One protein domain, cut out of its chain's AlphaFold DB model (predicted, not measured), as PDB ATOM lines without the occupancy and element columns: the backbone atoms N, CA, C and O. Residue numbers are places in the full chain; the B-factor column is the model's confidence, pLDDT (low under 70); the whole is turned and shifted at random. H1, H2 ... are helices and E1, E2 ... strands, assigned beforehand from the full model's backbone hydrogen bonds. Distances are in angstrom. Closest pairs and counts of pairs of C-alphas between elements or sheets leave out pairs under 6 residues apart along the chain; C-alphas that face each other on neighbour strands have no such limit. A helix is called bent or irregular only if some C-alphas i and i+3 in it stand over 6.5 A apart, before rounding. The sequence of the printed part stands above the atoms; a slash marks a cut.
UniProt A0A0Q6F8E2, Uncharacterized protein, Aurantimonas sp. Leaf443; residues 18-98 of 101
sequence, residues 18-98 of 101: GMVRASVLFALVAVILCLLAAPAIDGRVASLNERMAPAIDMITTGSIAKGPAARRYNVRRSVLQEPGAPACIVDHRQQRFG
ATOM      1  N   GLY A  18      36.477  21.168  54.587       74.94
ATOM      2  CA  GLY A  18      37.417  20.073  54.294       74.94
ATOM      3  C   GLY A  18      36.745  18.854  53.655       74.94
ATOM      4  O   GLY A  18      37.230  18.336  52.651       74.94
ATOM      5  N   MET A  19      35.580  18.460  54.177       81.25
ATOM      6  CA  MET A  19      34.809  17.320  53.666       81.25
ATOM      7  C   MET A  19      34.265  17.581  52.254       81.25
ATOM      8  O   MET A  19      34.322  16.709  51.393       81.25
ATOM      9  N   VAL A  20      33.788  18.806  52.001       83.56
ATOM     10  CA  VAL A  20      33.241  19.217  50.697       83.56
ATOM     11  C   VAL A  20      34.335  19.237  49.631       83.56
ATOM     12  O   VAL A  20      34.131  18.785  48.511       83.56
ATOM     13  N   ARG A  21      35.533  19.718  49.976       84.00
ATOM     14  CA  ARG A  21      36.678  19.679  49.060       84.00
ATOM     15  C   ARG A  21      37.104  18.242  48.759       84.00
ATOM     16  O   ARG A  21      37.373  17.927  47.604       84.00
ATOM     17  N   ALA A  22      37.123  17.368  49.766       89.31
ATOM     18  CA  ALA A  22      37.484  15.964  49.586       89.31
ATOM     19  C   ALA A  22      36.497  15.215  48.674       89.31
ATOM     20  O   ALA A  22      36.935  14.489  47.784       89.31
ATOM     21  N   SER A  23      35.185  15.421  48.840       90.81
ATOM     22  CA  SER A  23      34.178  14.765  47.996       90.81
ATOM     23  C   SER A  23      34.247  15.228  46.538       90.81
ATOM     24  O   SER A  23      34.177  14.397  45.634       90.81
ATOM     25  N   VAL A  24      34.463  16.526  46.300       90.00
ATOM     26  CA  VAL A  24      34.630  17.078  44.944       90.00
ATOM     27  C   VAL A  24      35.881  16.517  44.267       90.00
ATOM     28  O   VAL A  24      35.816  16.081  43.118       90.00
ATOM     29  N   LEU A  25      37.013  16.475  44.977       94.25
ATOM     30  CA  LEU A  25      38.252  15.899  44.444       94.25
ATOM     31  C   LEU A  25      38.098  14.406  44.142       94.25
ATOM     32  O   LEU A  25      38.541  13.944  43.094       94.25
ATOM     33  N   PHE A  26      37.433  13.661  45.024       95.38
ATOM     34  CA  PHE A  26      37.185  12.239  44.819       95.38
ATOM     35  C   PHE A  26      36.313  11.982  43.586       95.38
ATOM     36  O   PHE A  26      36.655  11.131  42.766       95.38
ATOM     37  N   ALA A  27      35.232  12.747  43.411       94.94
ATOM     38  CA  ALA A  27      34.373  12.636  42.237       94.94
ATOM     39  C   ALA A  27      35.146  12.916  40.938       94.94
ATOM     40  O   ALA A  27      35.023  12.161  39.975       94.94
ATOM     41  N   LEU A  28      36.000  13.945  40.924       96.62
ATOM     42  CA  LEU A  28      36.828  14.268  39.761       96.62
ATOM     43  C   LEU A  28      37.807  13.134  39.421       96.62
ATOM     44  O   LEU A  28      37.898  12.720  38.266       96.62
ATOM     45  N   VAL A  29      38.504  12.595  40.426       97.12
ATOM     46  CA  VAL A  29      39.423  11.461  40.247       97.12
ATOM     47  C   VAL A  29      38.678  10.223  39.746       97.12
ATOM     48  O   VAL A  29      39.165   9.547  38.843       97.12
ATOM     49  N   ALA A  30      37.485   9.947  40.274       96.44
ATOM     50  CA  ALA A  30      36.662   8.821  39.841       96.44
ATOM     51  C   ALA A  30      36.235   8.947  38.369       96.44
ATOM     52  O   ALA A  30      36.324   7.971  37.624       96.44
ATOM     53  N   VAL A  31      35.830  10.143  37.926       96.25
ATOM     54  CA  VAL A  31      35.475  10.399  36.520       96.25
ATOM     55  C   VAL A  31      36.680  10.196  35.603       96.25
ATOM     56  O   VAL A  31      36.566   9.504  34.592       96.25
ATOM     57  N   ILE A  32      37.846  10.737  35.973       96.94
ATOM     58  CA  ILE A  32      39.091  10.545  35.215       96.94
ATOM     59  C   ILE A  32      39.422   9.052  35.119       96.94
ATOM     60  O   ILE A  32      39.676   8.546  34.027       96.94
ATOM     61  N   LEU A  33      39.362   8.325  36.237       95.06
ATOM     62  CA  LEU A  33      39.649   6.894  36.260       95.06
ATOM     63  C   LEU A  33      38.668   6.102  35.389       95.06
ATOM     64  O   LEU A  33      39.091   5.188  34.690       95.06
ATOM     65  N   CYS A  34      37.386   6.467  35.382       93.81
ATOM     66  CA  CYS A  34      36.374   5.836  34.539       93.81
ATOM     67  C   CYS A  34      36.697   6.005  33.048       93.81
ATOM     68  O   CYS A  34      36.677   5.029  32.302       93.81
ATOM     69  N   LEU A  35      37.085   7.212  32.619       92.38
ATOM     70  CA  LEU A  35      37.464   7.483  31.228       92.38
ATOM     71  C   LEU A  35      38.755   6.770  30.809       92.38
ATOM     72  O   LEU A  35      38.880   6.368  29.656       92.38
ATOM     73  N   LEU A  36      39.705   6.594  31.730       91.50
ATOM     74  CA  LEU A  36      40.942   5.852  31.471       91.50
ATOM     75  C   LEU A  36      40.718   4.332  31.473       91.50
ATOM     76  O   LEU A  36      41.325   3.617  30.677       91.50
ATOM     77  N   ALA A  37      39.848   3.826  32.349       89.50
ATOM     78  CA  ALA A  37      39.545   2.402  32.467       89.50
ATOM     79  C   ALA A  37      38.584   1.906  31.373       89.50
ATOM     80  O   ALA A  37      38.706   0.762  30.933       89.50
ATOM     81  N   ALA A  38      37.662   2.749  30.899       87.19
ATOM     82  CA  ALA A  38      36.697   2.414  29.853       87.19
ATOM     83  C   ALA A  38      37.334   1.803  28.585       87.19
ATOM     84  O   ALA A  38      36.935   0.692  28.230       87.19
ATOM     85  N   PRO A  39      38.351   2.409  27.931       77.25
ATOM     86  CA  PRO A  39      38.955   1.817  26.734       77.25
ATOM     87  C   PRO A  39      39.690   0.498  27.021       77.25
ATOM     88  O   PRO A  39      39.801  -0.347  26.135       77.25
ATOM     89  N   ALA A  40      40.169   0.283  28.253       77.56
ATOM     90  CA  ALA A  40      40.820  -0.970  28.637       77.56
ATOM     91  C   ALA A  40      39.819  -2.134  28.757       77.56
ATOM     92  O   ALA A  40      40.156  -3.278  28.444       77.56
ATOM     93  N   ILE A  41      38.582  -1.848  29.174       74.44
ATOM     94  CA  ILE A  41      37.476  -2.816  29.186       74.44
ATOM     95  C   ILE A  41      36.943  -3.020  27.757       74.44
ATOM     96  O   ILE A  41      36.685  -4.158  27.359       74.44
ATOM     97  N   ASP A  42      36.861  -1.944  26.964       66.44
ATOM     98  CA  ASP A  42      36.388  -1.978  25.573       66.44
ATOM     99  C   ASP A  42      37.296  -2.842  24.667       66.44
ATOM    100  O   ASP A  42      36.847  -3.693  23.896       66.44
ATOM    101  N   GLY A  43      38.618  -2.759  24.856       61.06
ATOM    102  CA  GLY A  43      39.577  -3.612  24.141       61.06
ATOM    103  C   GLY A  43      39.342  -5.121  24.328       61.06
ATOM    104  O   GLY A  43      39.686  -5.918  23.452       61.06
ATOM    105  N   ARG A  44      38.704  -5.538  25.433       56.78
ATOM    106  CA  ARG A  44      38.326  -6.940  25.674       56.78
ATOM    107  C   ARG A  44      37.018  -7.330  24.995       56.78
ATOM    108  O   ARG A  44      36.940  -8.445  24.478       56.78
ATOM    109  N   VAL A  45      36.023  -6.444  24.931       55.12
ATOM    110  CA  VAL A  45      34.775  -6.722  24.192       55.12
ATOM    111  C   VAL A  45      34.985  -6.719  22.681       55.12
ATOM    112  O   VAL A  45      34.352  -7.531  22.011       55.12
ATOM    113  N   ALA A  46      35.945  -5.959  22.143       55.47
ATOM    114  CA  ALA A  46      36.346  -6.086  20.737       55.47
ATOM    115  C   ALA A  46      36.776  -7.528  20.387       55.47
ATOM    116  O   ALA A  46      36.342  -8.081  19.377       55.47
ATOM    117  N   SER A  47      37.545  -8.181  21.268       53.97
ATOM    118  CA  SER A  47      37.989  -9.573  21.075       53.97
ATOM    119  C   SER A  47      36.858 -10.607  21.194       53.97
ATOM    120  O   SER A  47      36.921 -11.678  20.588       53.97
ATOM    121  N   LEU A  48      35.805 -10.289  21.954       54.75
ATOM    122  CA  LEU A  48      34.600 -11.114  22.058       54.75
ATOM    123  C   LEU A  48      33.675 -10.897  20.851       54.75
ATOM    124  O   LEU A  48      33.077 -11.856  20.367       54.75
ATOM    125  N   ASN A  49      33.622  -9.679  20.309       54.78
ATOM    126  CA  ASN A  49      32.857  -9.348  19.108       54.78
ATOM    127  C   ASN A  49      33.445  -9.999  17.843       54.78
ATOM    128  O   ASN A  49      32.692 -10.377  16.955       54.78
ATOM    129  N   GLU A  50      34.765 -10.219  17.772       56.09
ATOM    130  CA  GLU A  50      35.361 -11.030  16.695       56.09
ATOM    131  C   GLU A  50      34.929 -12.506  16.759       56.09
ATOM    132  O   GLU A  50      34.794 -13.155  15.725       56.09
ATOM    133  N   ARG A  51      34.662 -13.039  17.959       54.00
ATOM    134  CA  ARG A  51      34.168 -14.417  18.152       54.00
ATOM    135  C   ARG A  51      32.660 -14.551  17.932       54.00
ATOM    136  O   ARG A  51      32.199 -15.639  17.605       54.00
ATOM    137  N   MET A  52      31.910 -13.462  18.103       55.59
ATOM    138  CA  MET A  52      30.477 -13.352  17.798       55.59
ATOM    139  C   MET A  52      30.207 -12.650  16.463       55.59
ATOM    140  O   MET A  52      29.085 -12.194  16.231       55.59
ATOM    141  N   ALA A  53      31.215 -12.540  15.591       58.22
ATOM    142  CA  ALA A  53      31.046 -11.898  14.301       58.22
ATOM    143  C   ALA A  53      29.872 -12.577  13.564       58.22
ATOM    144  O   ALA A  53      29.905 -13.800  13.384       58.22
ATOM    145  N   PRO A  54      28.821 -11.827  13.164       57.25
ATOM    146  CA  PRO A  54      27.758 -12.380  12.331       57.25
ATOM    147  C   PRO A  54      28.427 -12.986  11.109       57.25
ATOM    148  O   PRO A  54      29.397 -12.390  10.653       57.25
ATOM    149  N   ALA A  55      27.966 -14.144  10.626       57.88
ATOM    150  CA  ALA A  55      28.539 -14.843   9.476       57.88
ATOM    151  C   ALA A  55      28.854 -13.842   8.354       57.88
ATOM    152  O   ALA A  55      27.975 -13.440   7.591       57.88
ATOM    153  N   ILE A  56      30.099 -13.361   8.332       56.12
ATOM    154  CA  ILE A  56      30.540 -12.351   7.387       56.12
ATOM    155  C   ILE A  56      30.617 -13.139   6.100       56.12
ATOM    156  O   ILE A  56      31.475 -14.017   5.984       56.12
ATOM    157  N   ASP A  57      29.688 -12.885   5.181       61.94
ATOM    158  CA  ASP A  57      29.750 -13.479   3.857       61.94
ATOM    159  C   ASP A  57      31.032 -12.964   3.201       61.94
ATOM    160  O   ASP A  57      31.126 -11.828   2.727       61.94
ATOM    161  N   MET A  58      32.091 -13.763   3.314       63.41
ATOM    162  CA  MET A  58      33.385 -13.479   2.725       63.41
ATOM    163  C   MET A  58      33.278 -13.743   1.231       63.41
ATOM    164  O   MET A  58      33.777 -14.749   0.721       63.41
ATOM    165  N   ILE A  59      32.654 -12.810   0.519       63.19
ATOM    166  CA  ILE A  59      32.543 -12.885  -0.928       63.19
ATOM    167  C   ILE A  59      33.942 -12.669  -1.503       63.19
ATOM    168  O   ILE A  59      34.502 -11.571  -1.475       63.19
ATOM    169  N   THR A  60      34.543 -13.748  -1.999       57.84
ATOM    170  CA  THR A  60      35.814 -13.684  -2.716       57.84
ATOM    171  C   THR A  60      35.510 -13.222  -4.138       57.84
ATOM    172  O   THR A  60      35.249 -14.008  -5.042       57.84
ATOM    173  N   THR A  61      35.459 -11.911  -4.345       60.69
ATOM    174  CA  THR A  61      35.452 -11.363  -5.702       60.69
ATOM    175  C   THR A  61      36.862 -11.535  -6.277       60.69
ATOM    176  O   THR A  61      37.857 -11.484  -5.547       60.69
ATOM    177  N   GLY A  62      36.958 -11.906  -7.554       62.53
ATOM    178  CA  GLY A  62      38.194 -12.413  -8.158       62.53
ATOM    179  C   GLY A  62      39.441 -11.541  -7.922       62.53
ATOM    180  O   GLY A  62      39.377 -10.317  -7.872       62.53
ATOM    181  N   SER A  63      40.595 -12.210  -7.835       58.59
ATOM    182  CA  SER A  63      41.977 -11.686  -7.767       58.59
ATOM    183  C   SER A  63      42.493 -11.036  -6.472       58.59
ATOM    184  O   SER A  63      43.688 -10.748  -6.398       58.59
ATOM    185  N   ILE A  64      41.694 -10.872  -5.411       62.78
ATOM    186  CA  ILE A  64      42.237 -10.384  -4.128       62.78
ATOM    187  C   ILE A  64      43.009 -11.519  -3.430       62.78
ATOM    188  O   ILE A  64      42.416 -12.465  -2.907       62.78
ATOM    189  N   ALA A  65      44.342 -11.431  -3.415       61.41
ATOM    190  CA  ALA A  65      45.202 -12.411  -2.755       61.41
ATOM    191  C   ALA A  65      44.923 -12.462  -1.240       61.41
ATOM    192  O   ALA A  65      45.123 -11.479  -0.527       61.41
ATOM    193  N   LYS A  66      44.480 -13.624  -0.744       59.84
ATOM    194  CA  LYS A  66      44.367 -13.922   0.691       59.84
ATOM    195  C   LYS A  66      45.736 -14.409   1.181       59.84
ATOM    196  O   LYS A  66      46.164 -15.502   0.834       59.84
ATOM    197  N   GLY A  67      46.446 -13.587   1.946       64.25
ATOM    198  CA  GLY A  67      47.786 -13.865   2.462       64.25
ATOM    199  C   GLY A  67      48.197 -12.841   3.526       64.25
ATOM    200  O   GLY A  67      47.419 -11.937   3.826       64.25
ATOM    201  N   PRO A  68      49.411 -12.924   4.092       58.41
ATOM    202  CA  PRO A  68      49.893 -11.986   5.116       58.41
ATOM    203  C   PRO A  68      50.003 -10.527   4.628       58.41
ATOM    204  O   PRO A  68      50.098  -9.614   5.440       58.41
ATOM    205  N   ALA A  69      49.937 -10.299   3.310       60.81
ATOM    206  CA  ALA A  69      49.830  -8.980   2.679       60.81
ATOM    207  C   ALA A  69      48.394  -8.628   2.216       60.81
ATOM    208  O   ALA A  69      48.203  -7.658   1.480       60.81
ATOM    209  N   ALA A  70      47.378  -9.411   2.602       63.66
ATOM    210  CA  ALA A  70      45.989  -9.165   2.226       63.66
ATOM    211  C   ALA A  70      45.464  -7.906   2.911       63.66
ATOM    212  O   ALA A  70      45.375  -7.826   4.138       63.66
ATOM    213  N   ARG A  71      45.079  -6.921   2.104       68.44
ATOM    214  CA  ARG A  71      44.422  -5.711   2.595       68.44
ATOM    215  C   ARG A  71      42.961  -6.020   2.918       68.44
ATOM    216  O   ARG A  71      42.241  -6.580   2.091       68.44
ATOM    217  N   ARG A  72      42.538  -5.670   4.134       70.81
ATOM    218  CA  ARG A  72      41.154  -5.798   4.601       70.81
ATOM    219  C   ARG A  72      40.408  -4.514   4.250       70.81
ATOM    220  O   ARG A  72      40.709  -3.461   4.802       70.81
ATOM    221  N   TYR A  73      39.428  -4.624   3.362       71.62
ATOM    222  CA  TYR A  73      38.576  -3.510   2.961       71.62
ATOM    223  C   TYR A  73      37.164  -3.705   3.505       71.62
ATOM    224  O   TYR A  73      36.621  -4.807   3.450       71.62
ATOM    225  N   ASN A  74      36.568  -2.628   4.009       74.56
ATOM    226  CA  ASN A  74      35.168  -2.583   4.402       74.56
ATOM    227  C   ASN A  74      34.370  -1.926   3.280       74.56
ATOM    228  O   ASN A  74      34.626  -0.778   2.923       74.56
ATOM    229  N   VAL A  75      33.394  -2.645   2.736       75.44
ATOM    230  CA  VAL A  75      32.492  -2.116   1.712       75.44
ATOM    231  C   VAL A  75      31.189  -1.701   2.388       75.44
ATOM    232  O   VAL A  75      30.549  -2.514   3.049       75.44
ATOM    233  N   ARG A  76      30.795  -0.430   2.245       72.50
ATOM    234  CA  ARG A  76      29.548   0.114   2.803       72.50
ATOM    235  C   ARG A  76      28.585   0.455   1.669       72.50
ATOM    236  O   ARG A  76      28.916   1.248   0.786       72.50
ATOM    237  N   ARG A  77      27.384  -0.125   1.723       73.25
ATOM    238  CA  ARG A  77      26.253   0.198   0.845       73.25
ATOM    239  C   ARG A  77      25.098   0.711   1.703       73.25
ATOM    240  O   ARG A  77      24.760   0.075   2.698       73.25
ATOM    241  N   SER A  78      24.535   1.867   1.356       75.94
ATOM    242  CA  SER A  78      23.342   2.392   2.033       75.94
ATOM    243  C   SER A  78      22.091   1.821   1.377       75.94
ATOM    244  O   SER A  78      22.043   1.655   0.161       75.94
ATOM    245  N   VAL A  79      21.066   1.551   2.181       77.56
ATOM    246  CA  VAL A  79      19.762   1.072   1.697       77.56
ATOM    247  C   VAL A  79      19.073   2.122   0.815       77.56
ATOM    248  O   VAL A  79      18.289   1.769  -0.055       77.56
ATOM    249  N   LEU A  80      19.411   3.405   0.994       79.81
ATOM    250  CA  LEU A  80      18.878   4.526   0.210       79.81
ATOM    251  C   LEU A  80      19.696   4.841  -1.057       79.81
ATOM    252  O   LEU A  80      19.435   5.845  -1.708       79.81
ATOM    253  N   GLN A  81      20.722   4.052  -1.391       75.06
ATOM    254  CA  GLN A  81      21.490   4.280  -2.619       75.06
ATOM    255  C   GLN A  81      20.692   3.864  -3.860       75.06
ATOM    256  O   GLN A  81      20.116   2.776  -3.892       75.06
ATOM    257  N   GLU A  82      20.739   4.704  -4.896       74.00
ATOM    258  CA  GLU A  82      20.201   4.416  -6.229       74.00
ATOM    259  C   GLU A  82      20.681   3.033  -6.729       74.00
ATOM    260  O   GLU A  82      21.854   2.668  -6.536       74.00
ATOM    261  N   PRO A  83      19.827   2.240  -7.398       77.62
ATOM    262  CA  PRO A  83      20.259   1.005  -8.039       77.62
ATOM    263  C   PRO A  83      21.403   1.276  -9.030       77.62
ATOM    264  O   PRO A  83      21.251   2.034  -9.980       77.62
ATOM    265  N   GLY A  84      22.565   0.657  -8.801       76.69
ATOM    266  CA  GLY A  84      23.765   0.854  -9.626       76.69
ATOM    267  C   GLY A  84      24.748   1.908  -9.106       76.69
ATOM    268  O   GLY A  84      25.817   2.064  -9.693       76.69
ATOM    269  N   ALA A  85      24.452   2.584  -7.991       73.56
ATOM    270  CA  ALA A  85      25.419   3.472  -7.353       73.56
ATOM    271  C   ALA A  85      26.669   2.692  -6.882       73.56
ATOM    272  O   ALA A  85      26.535   1.589  -6.332       73.56
ATOM    273  N   PRO A  86      27.886   3.244  -7.069       73.00
ATOM    274  CA  PRO A  86      29.113   2.589  -6.634       73.00
ATOM    275  C   PRO A  86      29.152   2.458  -5.105       73.00
ATOM    276  O   PRO A  86      28.667   3.319  -4.368       73.00
ATOM    277  N   ALA A  87      29.723   1.359  -4.611       75.62
ATOM    278  CA  ALA A  87      29.863   1.130  -3.177       75.62
ATOM    279  C   ALA A  87      31.010   1.972  -2.595       75.62
ATOM    280  O   ALA A  87      32.025   2.189  -3.258       75.62
ATOM    281  N   CYS A  88      30.873   2.411  -1.342       78.50
ATOM    282  CA  CYS A  88      31.948   3.116  -0.653       78.50
ATOM    283  C   CYS A  88      32.941   2.101  -0.071       78.50
ATOM    284  O   CYS A  88      32.557   1.243   0.730       78.50
ATOM    285  N   ILE A  89      34.214   2.198  -0.458       81.00
ATOM    286  CA  ILE A  89      35.283   1.310   0.006       81.00
ATOM    287  C   ILE A  89      36.098   2.045   1.066       81.00
ATOM    288  O   ILE A  89      36.610   3.136   0.823       81.00
ATOM    289  N   VAL A  90      36.237   1.441   2.244       81.06
ATOM    290  CA  VAL A  90      36.999   1.996   3.364       81.06
ATOM    291  C   VAL A  90      38.114   1.032   3.746       81.06
ATOM    292  O   VAL A  90      37.855  -0.121   4.095       81.06
ATOM    293  N   ASP A  91      39.357   1.500   3.689       81.56
ATOM    294  CA  ASP A  91      40.520   0.714   4.113       81.56
ATOM    295  C   ASP A  91      40.714   0.760   5.644       81.56
ATOM    296  O   ASP A  91      40.161   1.617   6.335       81.56
ATOM    297  N   HIS A  92      41.552  -0.127   6.190       74.88
ATOM    298  CA  HIS A  92      41.954  -0.149   7.605       74.88
ATOM    299  C   HIS A  92      42.526   1.191   8.103       74.88
ATOM    300  O   HIS A  92      42.452   1.491   9.292       74.88
ATOM    301  N   ARG A  93      43.056   2.023   7.197       76.25
ATOM    302  CA  ARG A  93      43.539   3.387   7.481       76.25
ATOM    303  C   ARG A  93      42.444   4.457   7.443       76.25
ATOM    304  O   ARG A  93      42.767   5.637   7.396       76.25
ATOM    305  N   GLN A  94      41.171   4.060   7.384       76.56
ATOM    306  CA  GLN A  94      40.003   4.942   7.237       76.56
ATOM    307  C   GLN A  94      40.020   5.825   5.977       76.56
ATOM    308  O   GLN A  94      39.267   6.794   5.877       76.56
ATOM    309  N   GLN A  95      40.833   5.470   4.981       79.38
ATOM    310  CA  GLN A  95      40.812   6.126   3.678       79.38
ATOM    311  C   GLN A  95      39.600   5.638   2.889       79.38
ATOM    312  O   GLN A  95      39.353   4.431   2.808       79.38
ATOM    313  N   ARG A  96      38.828   6.589   2.356       82.06
ATOM    314  CA  ARG A  96      37.586   6.341   1.622       82.06
ATOM    315  C   ARG A  96      37.849   6.444   0.129       82.06
ATOM    316  O   ARG A  96      38.423   7.429  -0.328       82.06
ATOM    317  N   PHE A  97      37.395   5.449  -0.614       77.44
ATOM    318  CA  PHE A  97      37.475   5.408  -2.065       77.44
ATOM    319  C   PHE A  97      36.075   5.157  -2.628       77.44
ATOM    320  O   PHE A  97      35.401   4.202  -2.236       77.44
ATOM    321  N   GLY A  98      35.640   6.033  -3.530       73.44
ATOM    322  CA  GLY A  98      34.299   6.027  -4.111       73.44
ATOM    323  C   GLY A  98      33.688   7.426  -4.124       73.44
ATOM    324  O   GLY A  98      34.012   8.261  -3.284       73.44
TER     325      GLY A  98
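AT A GLANCE: This is residues 18 to 98 of the 101 residues of an uncharacterized protein of Aurantimonas sp. Leaf443 (UniProt A0A0Q6F8E2). A small, loose head of loops round a two-stranded hairpin, E1 and E2, stands at one end of a long, bent helix, H1, which sticks out as a free arm and makes most of the length. A free stretch, residues 52 to 63, leads from the helix into the head, and near the end of the printed part residues 96 to 97 pair with E2. The printed part has 81 residues, with one named helix and two named strands in the order H1, E1, E2; the sheet has the order E1 - E2 and is antiparallel, and the class is mostly helix. The whole is extended, with a radius of gyration of the C-alphas of 21.8 A and spans of 70 by 33 by 23 A.

HOW THE PARTS SIT: Strands E1, residues 73 to 76, and E2, residues 88 to 91, form an antiparallel hairpin, with an angle of 153 degrees between their directions. The C-alphas of Val 75 and Ile 89 face each other at 4.7 A. N 74 and O 90 are within hydrogen-bond range at 2.8 A, and so are N 88 and O 76 at 3.1 A. Residues 89 to 90 of E2 also pair with residues 96 to 97, antiparallel. H1, residues 18 to 51, was assigned as one helix by its hydrogen bonds but is bent: C-alphas 36 and 39 are 6.5 A apart. Its arms, H1a, residues 18 to 36, and H1b, residues 39 to 51, stand at a shallow tilt of 31 degrees. H1a is apart from both E1 and E2, and H1b is apart from E2. Every O i to N i+4 pair is within hydrogen-bond range in H1a; in H1b 6 of 9 are.

IN THESE COORDINATES: E1 runs from C-alpha 73 at (38.576, -3.510, 2.961) to C-alpha 76, a length of 9.7 A. E2 measures 10.1 A and ends with C-alpha 91 at (40.520, 0.714, 4.113). H1a begins with C-alpha 18 at (37.417, 20.073, 54.294) and is 27.1 A long from first to last C-alpha. H1b, from Pro 39 to Arg 51, measures 19.0 A.

THE WHOLE: The two C-alphas farthest apart are those of Gly 18 and Gly 62, at 70.4 A. Residues 18 to 63, of which 18 to 51 belong to H1, stand free, as do residues 65 to 70 and 79 to 84. Both links are long: 21 residues from H1 to E1 and 11 from E1 to E2. The printed part has no cut. The mean pLDDT of the printed part is 73.8, and residues 42 to 71 are under 70.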